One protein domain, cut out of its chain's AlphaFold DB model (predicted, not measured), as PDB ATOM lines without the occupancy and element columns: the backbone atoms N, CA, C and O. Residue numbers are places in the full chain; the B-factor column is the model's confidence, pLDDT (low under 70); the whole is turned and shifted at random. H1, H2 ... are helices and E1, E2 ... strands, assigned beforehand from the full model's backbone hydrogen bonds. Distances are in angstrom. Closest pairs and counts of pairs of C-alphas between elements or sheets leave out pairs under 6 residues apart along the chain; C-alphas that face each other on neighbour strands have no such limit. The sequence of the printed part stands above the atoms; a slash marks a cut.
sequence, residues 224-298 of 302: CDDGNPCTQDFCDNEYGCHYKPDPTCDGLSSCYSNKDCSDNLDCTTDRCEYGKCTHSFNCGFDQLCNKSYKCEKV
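What this domain is: This is residues 224 to 298 of the 302 residues of an uncharacterized protein of Dictyostelium discoideum (UniProt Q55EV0). Two antiparallel strand hairpins, E1 with E2 and E3 with E4, lie roughly end to end along the longest axis, their open ends near the middle and their turns pointing to opposite ends. A third, small hairpin, E5 with E6, packs through E5 on E2, and the one-turn helix H1 packs on E3 and E4. The printed part has 75 residues, with the order E1, E2, H1, E3, E4, E5, E6 and three separate antiparallel sheets of two strands each. The class is mostly strand, though under half of the residues are in named elements. The whole is compact, with a radius of gyration of the C-alphas of 12.7 A, yet elongated, spanning 40 by 22 by 16 A.

How they stand to each other: Look first at E1, residues 231 to 236, and E2, residues 240 to 245, a hairpin of antiparallel strands at 153 degrees; N 232 and O 244 are 2.7 A apart, within hydrogen-bond range. Go next to E3, residues 268 to 273, and E4, residues 276 to 281, a second antiparallel hairpin at 153 degrees, with N 269 and O 280 at 2.7 A, within hydrogen-bond range. Between these hairpins, the closest C-alphas of E2 and E4 are those of Pro 245 and Phe 281, 6.6 A apart, while E1 is apart from E3 and from E4. The third hairpin is E5, residues 287 to 289, with E6, residues 295 to 297, antiparallel at 140 degrees; N 296 and O 288 are 2.8 A apart, within hydrogen-bond range. The closest C-alphas of E2 and E5 are those of Tyr 243 and Cys 289, at 5.2 A, and E6 is apart from E2. For H1, residues 258 to 261, the closest C-alphas to E3 are those of Asn 258 and Arg 271, at 4.7 A. H1 is too short for any O i to N i+4 pair; its one O i to N i+3 pair is within range.

Where its parts are: Find C-alpha 231 at (218.332, 227.533, 234.385); from there E1 runs 15.5 A to C-alpha 236, and E2 then runs 17.0 A. E3 covers 14.8 A and E4 16.8 A, ending at C-alpha 281, (211.957, 225.507, 242.867). The shorter E5, E6 and H1 follow the same reading, and E6 ends at C-alpha 297, (222.012, 227.583, 252.873).

The domain as a whole: The two C-alphas farthest apart, those of Asn 237 and Tyr 256, are 41.1 A apart. The printed part has no cut. The link from E2 to H1, residues 246 to 257, is long; that from H1 to E3 is short, and the other links are tight. The mean pLDDT of the printed part is 90.3, and no printed residue is under 70.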
ATOM      1  N   CYS A 224     228.550 233.575 236.082       94.46
ATOM      2  CA  CYS A 224     227.722 232.570 236.741       94.46
ATOM      3  C   CYS A 224     227.062 231.597 235.767       94.46
ATOM      4  O   CYS A 224     226.231 230.828 236.210       94.46
ATOM      5  N   ASP A 225     227.439 231.604 234.487       94.09
ATOM      6  CA  ASP A 225     226.908 230.662 233.500       94.09
ATOM      7  C   ASP A 225     227.242 229.214 233.911       94.09
ATOM      8  O   ASP A 225     228.416 228.858 234.137       94.09
ATOM      9  N   ASP A 226     226.220 228.377 234.076       91.82
ATOM     10  CA  ASP A 226     226.386 226.944 234.341       91.82
ATOM     11  C   ASP A 226     226.289 226.065 233.087       91.82
ATOM     12  O   ASP A 226     226.607 224.873 233.152       91.82
ATOM     13  N   GLY A 227     225.938 226.648 231.940       92.05
ATOM     14  CA  GLY A 227     225.758 225.960 230.669       92.05
ATOM     15  C   GLY A 227     224.458 225.160 230.547       92.05
ATOM     16  O   GLY A 227     224.305 224.435 229.556       92.05
ATOM     17  N   ASN A 228     223.531 225.252 231.505       88.34
ATOM     18  CA  ASN A 228     222.240 224.581 231.445       88.34
ATOM     19  C   ASN A 228     221.165 225.523 230.865       88.34
ATOM     20  O   ASN A 228     220.811 226.527 231.466       88.34
ATOM     21  N   PRO A 229     220.570 225.204 229.701       88.71
ATOM     22  CA  PRO A 229     219.560 226.069 229.091       88.71
ATOM     23  C   PRO A 229     218.230 226.124 229.862       88.71
ATOM     24  O   PRO A 229     217.373 226.926 229.504       88.71
ATOM     25  N   CYS A 230     218.031 225.260 230.863       87.96
ATOM     26  CA  CYS A 230     216.838 225.238 231.710       87.96
ATOM     27  C   CYS A 230     217.040 225.897 233.076       87.96
ATOM     28  O   CYS A 230     216.202 225.740 233.968       87.96
ATOM     29  N   THR A 231     218.114 226.665 233.234       90.35
ATOM     30  CA  THR A 231     218.332 227.533 234.385       90.35
ATOM     31  C   THR A 231     218.411 228.995 233.962       90.35
ATOM     32  O   THR A 231     218.790 229.354 232.849       90.35
ATOM     33  N   GLN A 232     217.980 229.858 234.873       92.30
ATOM     34  CA  GLN A 232     218.254 231.281 234.875       92.30
ATOM     35  C   GLN A 232     219.370 231.531 235.880       92.30
ATOM     36  O   GLN A 232     219.220 231.237 237.074       92.30
ATOM     37  N   ASP A 233     220.461 232.093 235.379       94.74
ATOM     38  CA  ASP A 233     221.702 232.234 236.124       94.74
ATOM     39  C   ASP A 233     221.804 233.653 236.674       94.74
ATOM     40  O   ASP A 233     221.728 234.647 235.945       94.74
ATOM     41  N   PHE A 234     221.974 233.752 237.985       93.95
ATOM     42  CA  PHE A 234     222.039 235.016 238.697       93.95
ATOM     43  C   PHE A 234     223.358 235.125 239.435       93.95
ATOM     44  O   PHE A 234     223.942 234.135 239.876       93.95
ATOM     45  N   CYS A 235     223.785 236.364 239.636       94.63
ATOM     46  CA  CYS A 235     224.812 236.670 240.600       94.63
ATOM     47  C   CYS A 235     224.298 237.721 241.570       94.63
ATOM     48  O   CYS A 235     223.874 238.799 241.148       94.63
ATOM     49  N   ASP A 236     224.324 237.387 242.854       90.47
ATOM     50  CA  ASP A 236     224.006 238.313 243.929       90.47
ATOM     51  C   ASP A 236     225.288 238.746 244.650       90.47
ATOM     52  O   ASP A 236     226.163 237.923 244.911       90.47
ATOM     53  N   ASN A 237     225.401 240.032 244.976       90.31
ATOM     54  CA  ASN A 237     226.582 240.597 245.631       90.31
ATOM     55  C   ASN A 237     226.905 239.910 246.971       90.31
ATOM     56  O   ASN A 237     228.075 239.764 247.312       90.31
ATOM     57  N   GLU A 238     225.874 239.499 247.716       86.55
ATOM     58  CA  GLU A 238     225.970 238.918 249.058       86.55
ATOM     59  C   GLU A 238     226.053 237.384 249.037       86.55
ATOM     60  O   GLU A 238     226.653 236.790 249.933       86.55
ATOM     61  N   TYR A 239     225.491 236.727 248.014       84.62
ATOM     62  CA  TYR A 239     225.417 235.255 247.954       84.62
ATOM     63  C   TYR A 239     226.247 234.609 246.835       84.62
ATOM     64  O   TYR A 239     226.459 233.395 246.849       84.62
ATOM     65  N   GLY A 240     226.718 235.390 245.864       91.12
ATOM     66  CA  GLY A 240     227.409 234.909 244.673       91.12
ATOM     67  C   GLY A 240     226.470 234.277 243.642       91.12
ATOM     68  O   GLY A 240     225.287 234.625 243.528       91.12
ATOM     69  N   CYS A 241     227.018 233.355 242.848       93.75
ATOM     70  CA  CYS A 241     226.288 232.684 241.776       93.75
ATOM     71  C   CYS A 241     225.187 231.765 242.311       93.75
ATOM     72  O   CYS A 241     225.461 230.849 243.089       93.75
ATOM     73  N   HIS A 242     223.966 231.951 241.815       93.74
ATOM     74  CA  HIS A 242     222.837 231.079 242.109       93.74
ATOM     75  C   HIS A 242     221.928 230.889 240.897       93.74
ATOM     76  O   HIS A 242     221.891 231.717 239.990       93.74
ATOM     77  N   TYR A 243     221.163 229.801 240.921       92.85
ATOM     78  CA  TYR A 243     220.406 229.325 239.766       92.85
ATOM     79  C   TYR A 243     218.929 229.194 240.121       92.85
ATOM     80  O   TYR A 243     218.570 228.834 241.248       92.85
ATOM     81  N   LYS A 244     218.048 229.492 239.171       89.76
ATOM     82  CA  LYS A 244     216.615 229.192 239.286       89.76
ATOM     83  C   LYS A 244     216.152 228.441 238.044       89.76
ATOM     84  O   LYS A 244     216.703 228.687 236.982       89.76
ATOM     85  N   PRO A 245     215.145 227.568 238.139       86.46
ATOM     86  CA  PRO A 245     214.587 226.896 236.968       86.46
ATOM     87  C   PRO A 245     214.006 227.922 235.997       86.46
ATOM     88  O   PRO A 245     213.334 228.858 236.440       86.46
ATOM     89  N   ASP A 246     214.244 227.748 234.698       89.26
ATOM     90  CA  ASP A 246     213.591 228.559 233.674       89.26
ATOM     91  C   ASP A 246     212.192 227.990 233.362       89.26
ATOM     92  O   ASP A 246     212.087 226.891 232.810       89.26
ATOM     93  N   PRO A 247     211.097 228.730 233.640       85.81
ATOM     94  CA  PRO A 247     209.738 228.252 233.375       85.81
ATOM     95  C   PRO A 247     209.449 227.976 231.893       85.81
ATOM     96  O   PRO A 247     208.460 227.328 231.566       85.81
ATOM     97  N   THR A 248     210.268 228.475 230.965       87.08
ATOM     98  CA  THR A 248     210.129 228.166 229.533       87.08
ATOM     99  C   THR A 248     210.524 226.730 229.188       87.08
ATOM    100  O   THR A 248     210.121 226.241 228.130       87.08
ATOM    101  N   CYS A 249     211.237 226.035 230.083       84.75
ATOM    102  CA  CYS A 249     211.473 224.599 229.965       84.75
ATOM    103  C   CYS A 249     210.271 223.743 230.393       84.75
ATOM    104  O   CYS A 249     210.211 222.558 230.048       84.75
ATOM    105  N   ASP A 250     209.271 224.335 231.056       84.13
ATOM    106  CA  ASP A 250     208.058 223.621 231.433       84.13
ATOM    107  C   ASP A 250     207.240 223.214 230.198       84.13
ATOM    108  O   ASP A 250     206.960 223.981 229.273       84.13
ATOM    109  N   GLY A 251     206.799 221.960 230.197       79.99
ATOM    110  CA  GLY A 251     205.913 221.388 229.193       79.99
ATOM    111  C   GLY A 251     206.541 221.127 227.829       79.99
ATOM    112  O   GLY A 251     205.795 220.832 226.887       79.99
ATOM    113  N   LEU A 252     207.874 221.193 227.725       79.99
ATOM    114  CA  LEU A 252     208.627 220.781 226.536       79.99
ATOM    115  C   LEU A 252     208.605 219.261 226.331       79.99
ATOM    116  O   LEU A 252     208.574 218.787 225.196       79.99
ATOM    117  N   SER A 253     208.589 218.494 227.423       83.72
ATOM    118  CA  SER A 253     208.538 217.034 227.415       83.72
ATOM    119  C   SER A 253     207.150 216.520 227.809       83.72
ATOM    120  O   SER A 253     206.508 216.990 228.753       83.72
ATOM    121  N   SER A 254     206.671 215.529 227.053       90.06
ATOM    122  CA  SER A 254     205.497 214.742 227.427       90.06
ATOM    123  C   SER A 254     205.867 213.727 228.502       90.06
ATOM    124  O   SER A 254     206.917 213.094 228.401       90.06
ATOM    125  N   CYS A 255     204.976 213.494 229.457       94.24
ATOM    126  CA  CYS A 255     205.200 212.568 230.565       94.24
ATOM    127  C   CYS A 255     203.966 211.711 230.856       94.24
ATOM    128  O   CYS A 255     202.834 212.095 230.553       94.24
ATOM    129  N   TYR A 256     204.184 210.555 231.484       93.57
ATOM    130  CA  TYR A 256     203.131 209.680 232.010       93.57
ATOM    131  C   TYR A 256     203.186 209.569 233.541       93.57
ATOM    132  O   TYR A 256     202.213 209.163 234.176       93.57
ATOM    133  N   SER A 257     204.317 209.934 234.143       93.65
ATOM    134  CA  SER A 257     204.569 209.951 235.582       93.65
ATOM    135  C   SER A 257     205.621 211.009 235.937       93.65
ATOM    136  O   SER A 257     206.382 211.437 235.075       93.65
ATOM    137  N   ASN A 258     205.728 211.400 237.213       92.40
ATOM    138  CA  ASN A 258     206.752 212.362 237.661       92.40
ATOM    139  C   ASN A 258     208.188 211.901 237.358       92.40
ATOM    140  O   ASN A 258     209.068 212.726 237.160       92.40
ATOM    141  N   LYS A 259     208.429 210.583 237.296       91.74
ATOM    142  CA  LYS A 259     209.752 210.024 236.983       91.74
ATOM    143  C   LYS A 259     210.226 210.402 235.575       91.74
ATOM    144  O   LYS A 259     211.428 210.439 235.337       91.74
ATOM    145  N   ASP A 260     209.296 210.689 234.666       91.27
ATOM    146  CA  ASP A 260     209.604 211.074 233.286       91.27
ATOM    147  C   ASP A 260     210.061 212.539 233.174       91.27
ATOM    148  O   ASP A 260     210.494 212.959 232.107       91.27
ATOM    149  N   CYS A 261     209.960 213.308 234.263       90.41
ATOM    150  CA  CYS A 261     210.202 214.746 234.288       90.41
ATOM    151  C   CYS A 261     211.516 215.152 234.947       90.41
ATOM    152  O   CYS A 261     211.683 216.324 235.229       90.41
ATOM    153  N   SER A 262     212.439 214.224 235.206       88.02
ATOM    154  CA  SER A 262     213.696 214.593 235.858       88.02
ATOM    155  C   SER A 262     214.562 215.488 234.966       88.02
ATOM    156  O   SER A 262     214.995 215.052 233.897       88.02
ATOM    157  N   ASP A 263     214.835 216.713 235.416       83.48
ATOM    158  CA  ASP A 263     215.739 217.683 234.768       83.48
ATOM    159  C   ASP A 263     217.193 217.595 235.284       83.48
ATOM    160  O   ASP A 263     218.085 218.268 234.767       83.48
ATOM    161  N   ASN A 264     217.454 216.709 236.253       84.35
ATOM    162  CA  ASN A 264     218.706 216.593 237.013       84.35
ATOM    163  C   ASN A 264     219.077 217.849 237.826       84.35
ATOM    164  O   ASN A 264     220.248 218.028 238.171       84.35
ATOM    165  N   LEU A 265     218.100 218.691 238.160       87.74
ATOM    166  CA  LEU A 265     218.251 219.797 239.091       87.74
ATOM    167  C   LEU A 265     217.753 219.357 240.478       87.74
ATOM    168  O   LEU A 265     216.559 219.302 240.737       87.74
ATOM    169  N   ASP A 266     218.649 219.078 241.433       91.25
ATOM    170  CA  ASP A 266     218.215 218.680 242.794       91.25
ATOM    171  C   ASP A 266     217.394 219.792 243.495       91.25
ATOM    172  O   ASP A 266     216.655 219.532 244.450       91.25
ATOM    173  N   CYS A 267     217.522 221.036 243.026       93.07
ATOM    174  CA  CYS A 267     216.806 222.208 243.509       93.07
ATOM    175  C   CYS A 267     215.403 222.400 242.906       93.07
ATOM    176  O   CYS A 267     214.758 223.427 243.158       93.07
ATOM    177  N   THR A 268     214.903 221.425 242.142       92.51
ATOM    178  CA  THR A 268     213.535 221.408 241.612       92.51
ATOM    179  C   THR A 268     212.721 220.240 242.152       92.51
ATOM    180  O   THR A 268     213.209 219.213 242.619       92.51
ATOM    181  N   THR A 269     211.410 220.436 242.178       92.42
ATOM    182  CA  THR A 269     210.438 219.359 242.286       92.42
ATOM    183  C   THR A 269     209.794 219.197 240.924       92.42
ATOM    184  O   THR A 269     209.000 220.050 240.509       92.42
ATOM    185  N   ASP A 270     210.125 218.082 240.282       92.14
ATOM    186  CA  ASP A 270     209.653 217.719 238.952       92.14
ATOM    187  C   ASP A 270     208.317 216.984 239.016       92.14
ATOM    188  O   ASP A 270     208.160 215.966 239.710       92.14
ATOM    189  N   ARG A 271     207.325 217.476 238.273       93.36
ATOM    190  CA  ARG A 271     205.975 216.914 238.293       93.36
ATOM    191  C   ARG A 271     205.400 216.750 236.898       93.36
ATOM    192  O   ARG A 271     205.593 217.582 236.027       93.36
ATOM    193  N   CYS A 272     204.657 215.664 236.701       94.17
ATOM    194  CA  CYS A 272     203.886 215.458 235.486       94.17
ATOM    195  C   CYS A 272     202.453 215.952 235.696       94.17
ATOM    196  O   CYS A 272     201.658 215.304 236.384       94.17
ATOM    197  N   GLU A 273     202.112 217.089 235.098       93.22
ATOM    198  CA  GLU A 273     200.787 217.698 235.183       93.22
ATOM    199  C   GLU A 273     200.142 217.750 233.795       93.22
ATOM    200  O   GLU A 273     200.701 218.282 232.841       93.22
ATOM    201  N   TYR A 274     198.953 217.156 233.654       91.89
ATOM    202  CA  TYR A 274     198.206 217.112 232.385       91.89
ATOM    203  C   TYR A 274     199.022 216.583 231.183       91.89
ATOM    204  O   TYR A 274     198.818 217.008 230.046       91.89
ATOM    205  N   GLY A 275     199.935 215.637 231.438       91.85
ATOM    206  CA  GLY A 275     200.798 215.021 230.424       91.85
ATOM    207  C   GLY A 275     202.034 215.842 230.043       91.85
ATOM    208  O   GLY A 275     202.682 215.511 229.052       91.85
ATOM    209  N   LYS A 276     202.356 216.897 230.800       93.44
ATOM    210  CA  LYS A 276     203.496 217.797 230.590       93.44
ATOM    211  C   LYS A 276     204.336 217.932 231.860       93.44
ATOM    212  O   LYS A 276     203.778 217.960 232.954       93.44
ATOM    213  N   CYS A 277     205.653 218.021 231.713       92.45
ATOM    214  CA  CYS A 277     206.546 218.234 232.851       92.45
ATOM    215  C   CYS A 277     206.512 219.678 233.354       92.45
ATOM    216  O   CYS A 277     206.448 220.602 232.550       92.45
ATOM    217  N   THR A 278     206.539 219.858 234.670       91.83
ATOM    218  CA  THR A 278     206.659 221.152 235.347       91.83
ATOM    219  C   THR A 278     207.749 221.077 236.412       91.83
ATOM    220  O   THR A 278     207.827 220.089 237.149       91.83
ATOM    221  N   HIS A 279     208.574 222.120 236.499       88.97
ATOM    222  CA  HIS A 279     209.735 222.200 237.383       88.97
ATOM    223  C   HIS A 279     209.546 223.352 238.372       88.97
ATOM    224  O   HIS A 279     209.534 224.527 238.011       88.97
ATOM    225  N   SER A 280     209.369 223.028 239.655       90.07
ATOM    226  CA  SER A 280     209.154 224.040 240.700       90.07
ATOM    227  C   SER A 280     210.334 224.111 241.660       90.07
ATOM    228  O   SER A 280     210.776 223.087 242.168       90.07
ATOM    229  N   PHE A 281     210.847 225.312 241.930       91.63
ATOM    230  CA  PHE A 281     211.957 225.507 242.867       91.63
ATOM    231  C   PHE A 281     211.611 224.947 244.255       91.63
ATOM    232  O   PHE A 281     210.553 225.265 244.802       91.63
ATOM    233  N   ASN A 282     212.488 224.114 244.818       93.53
ATOM    234  CA  ASN A 282     212.208 223.349 246.037       93.53
ATOM    235  C   ASN A 282     213.059 223.767 247.254       93.53
ATOM    236  O   ASN A 282     212.885 223.200 248.336       93.53
ATOM    237  N   CYS A 283     213.963 224.740 247.098       92.18
ATOM    238  CA  CYS A 283     214.824 225.175 248.193       92.18
ATOM    239  C   CYS A 283     214.053 225.978 249.248       92.18
ATOM    240  O   CYS A 283     213.060 226.651 248.959       92.18
ATOM    241  N   GLY A 284     214.528 225.909 250.494       90.75
ATOM    242  CA  GLY A 284     213.997 226.703 251.600       90.75
ATOM    243  C   GLY A 284     214.173 228.212 251.397       90.75
ATOM    244  O   GLY A 284     214.932 228.664 250.545       90.75
ATOM    245  N   PHE A 285     213.491 229.011 252.222       87.10
ATOM    246  CA  PHE A 285     213.562 230.478 252.156       87.10
ATOM    247  C   PHE A 285     214.973 231.038 252.427       87.10
ATOM    248  O   PHE A 285     215.267 232.156 252.020       87.10
ATOM    249  N   ASP A 286     215.820 230.279 253.130       88.32
ATOM    250  CA  ASP A 286     217.215 230.593 253.452       88.32
ATOM    251  C   ASP A 286     218.205 229.814 252.573       88.32
ATOM    252  O   ASP A 286     219.350 229.593 252.972       88.32
ATOM    253  N   GLN A 287     217.772 229.353 251.397       92.09
ATOM    254  CA  GLN A 287     218.581 228.534 250.503       92.09
ATOM    255  C   GLN A 287     218.537 229.032 249.058       92.09
ATOM    256  O   GLN A 287     217.506 229.478 248.556       92.09
ATOM    257  N   LEU A 288     219.664 228.879 248.371       91.38
ATOM    258  CA  LEU A 288     219.807 229.113 246.939       91.38
ATOM    259  C   LEU A 288     220.279 227.831 246.254       91.38
ATOM    260  O   LEU A 288     220.943 226.998 246.871       91.38
ATOM    261  N   CYS A 289     219.936 227.656 244.979       93.38
ATOM    262  CA  CYS A 289     220.497 226.563 244.194       93.38
ATOM    263  C   CYS A 289     221.926 226.929 243.794       93.38
ATOM    264  O   CYS A 289     222.139 227.989 243.206       93.38
ATOM    265  N   ASN A 290     222.891 226.079 244.144       90.25
ATOM    266  CA  ASN A 290     224.300 226.263 243.807       90.25
ATOM    267  C   ASN A 290     224.654 225.629 242.450       90.25
ATOM    268  O   ASN A 290     223.823 224.988 241.813       90.25
ATOM    269  N   LYS A 291     225.918 225.749 242.018       88.32
ATOM    270  CA  LYS A 291     226.379 225.238 240.707       88.32
ATOM    271  C   LYS A 291     226.346 223.706 240.586       88.32
ATOM    272  O   LYS A 291     226.510 223.159 239.506       88.32
ATOM    273  N   SER A 292     226.175 222.998 241.702       88.75
ATOM    274  CA  SER A 292     225.948 221.546 241.725       88.75
ATOM    275  C   SER A 292     224.460 221.189 241.776       88.75
ATOM    276  O   SER A 292     224.126 220.054 242.105       88.75
ATOM    277  N   TYR A 293     223.591 222.164 241.507       90.10
ATOM    278  CA  TYR A 293     222.137 222.077 241.520       90.10
ATOM    279  C   TYR A 293     221.501 221.738 242.858       90.10
ATOM    280  O   TYR A 293     220.362 221.296 242.908       90.10
ATOM    281  N   LYS A 294     222.215 221.972 243.960       92.15
ATOM    282  CA  LYS A 294     221.749 221.642 245.307       92.15
ATOM    283  C   LYS A 294     221.328 222.889 246.053       92.15
ATOM    284  O   LYS A 294     221.974 223.929 245.944       92.15
ATOM    285  N   CYS A 295     220.286 222.749 246.863       93.23
ATOM    286  CA  CYS A 295     219.891 223.777 247.810       93.23
ATOM    287  C   CYS A 295     220.969 223.943 248.881       93.23
ATOM    288  O   CYS A 295     221.178 223.066 249.725       93.23
ATOM    289  N   GLU A 296     221.651 225.078 248.841       91.60
ATOM    290  CA  GLU A 296     222.685 225.463 249.784       91.60
ATOM    291  C   GLU A 296     222.197 226.635 250.625       91.60
ATOM    292  O   GLU A 296     221.596 227.582 250.121       91.60
ATOM    293  N   LYS A 297     222.427 226.547 251.934       89.65
ATOM    294  CA  LYS A 297     222.012 227.583 252.873       89.65
ATOM    295  C   LYS A 297     222.858 228.837 252.673       89.65
ATOM    296  O   LYS A 297     224.083 228.752 252.747       89.65
ATOM    297  N   VAL A 298     222.216 229.991 252.503       83.72
ATOM    298  CA  VAL A 298     222.931 231.271 252.498       83.72
ATOM    299  C   VAL A 298     223.456 231.552 253.907       83.72
ATOM    300  O   VAL A 298     222.727 231.426 254.898       83.72
TER     301      VAL A 298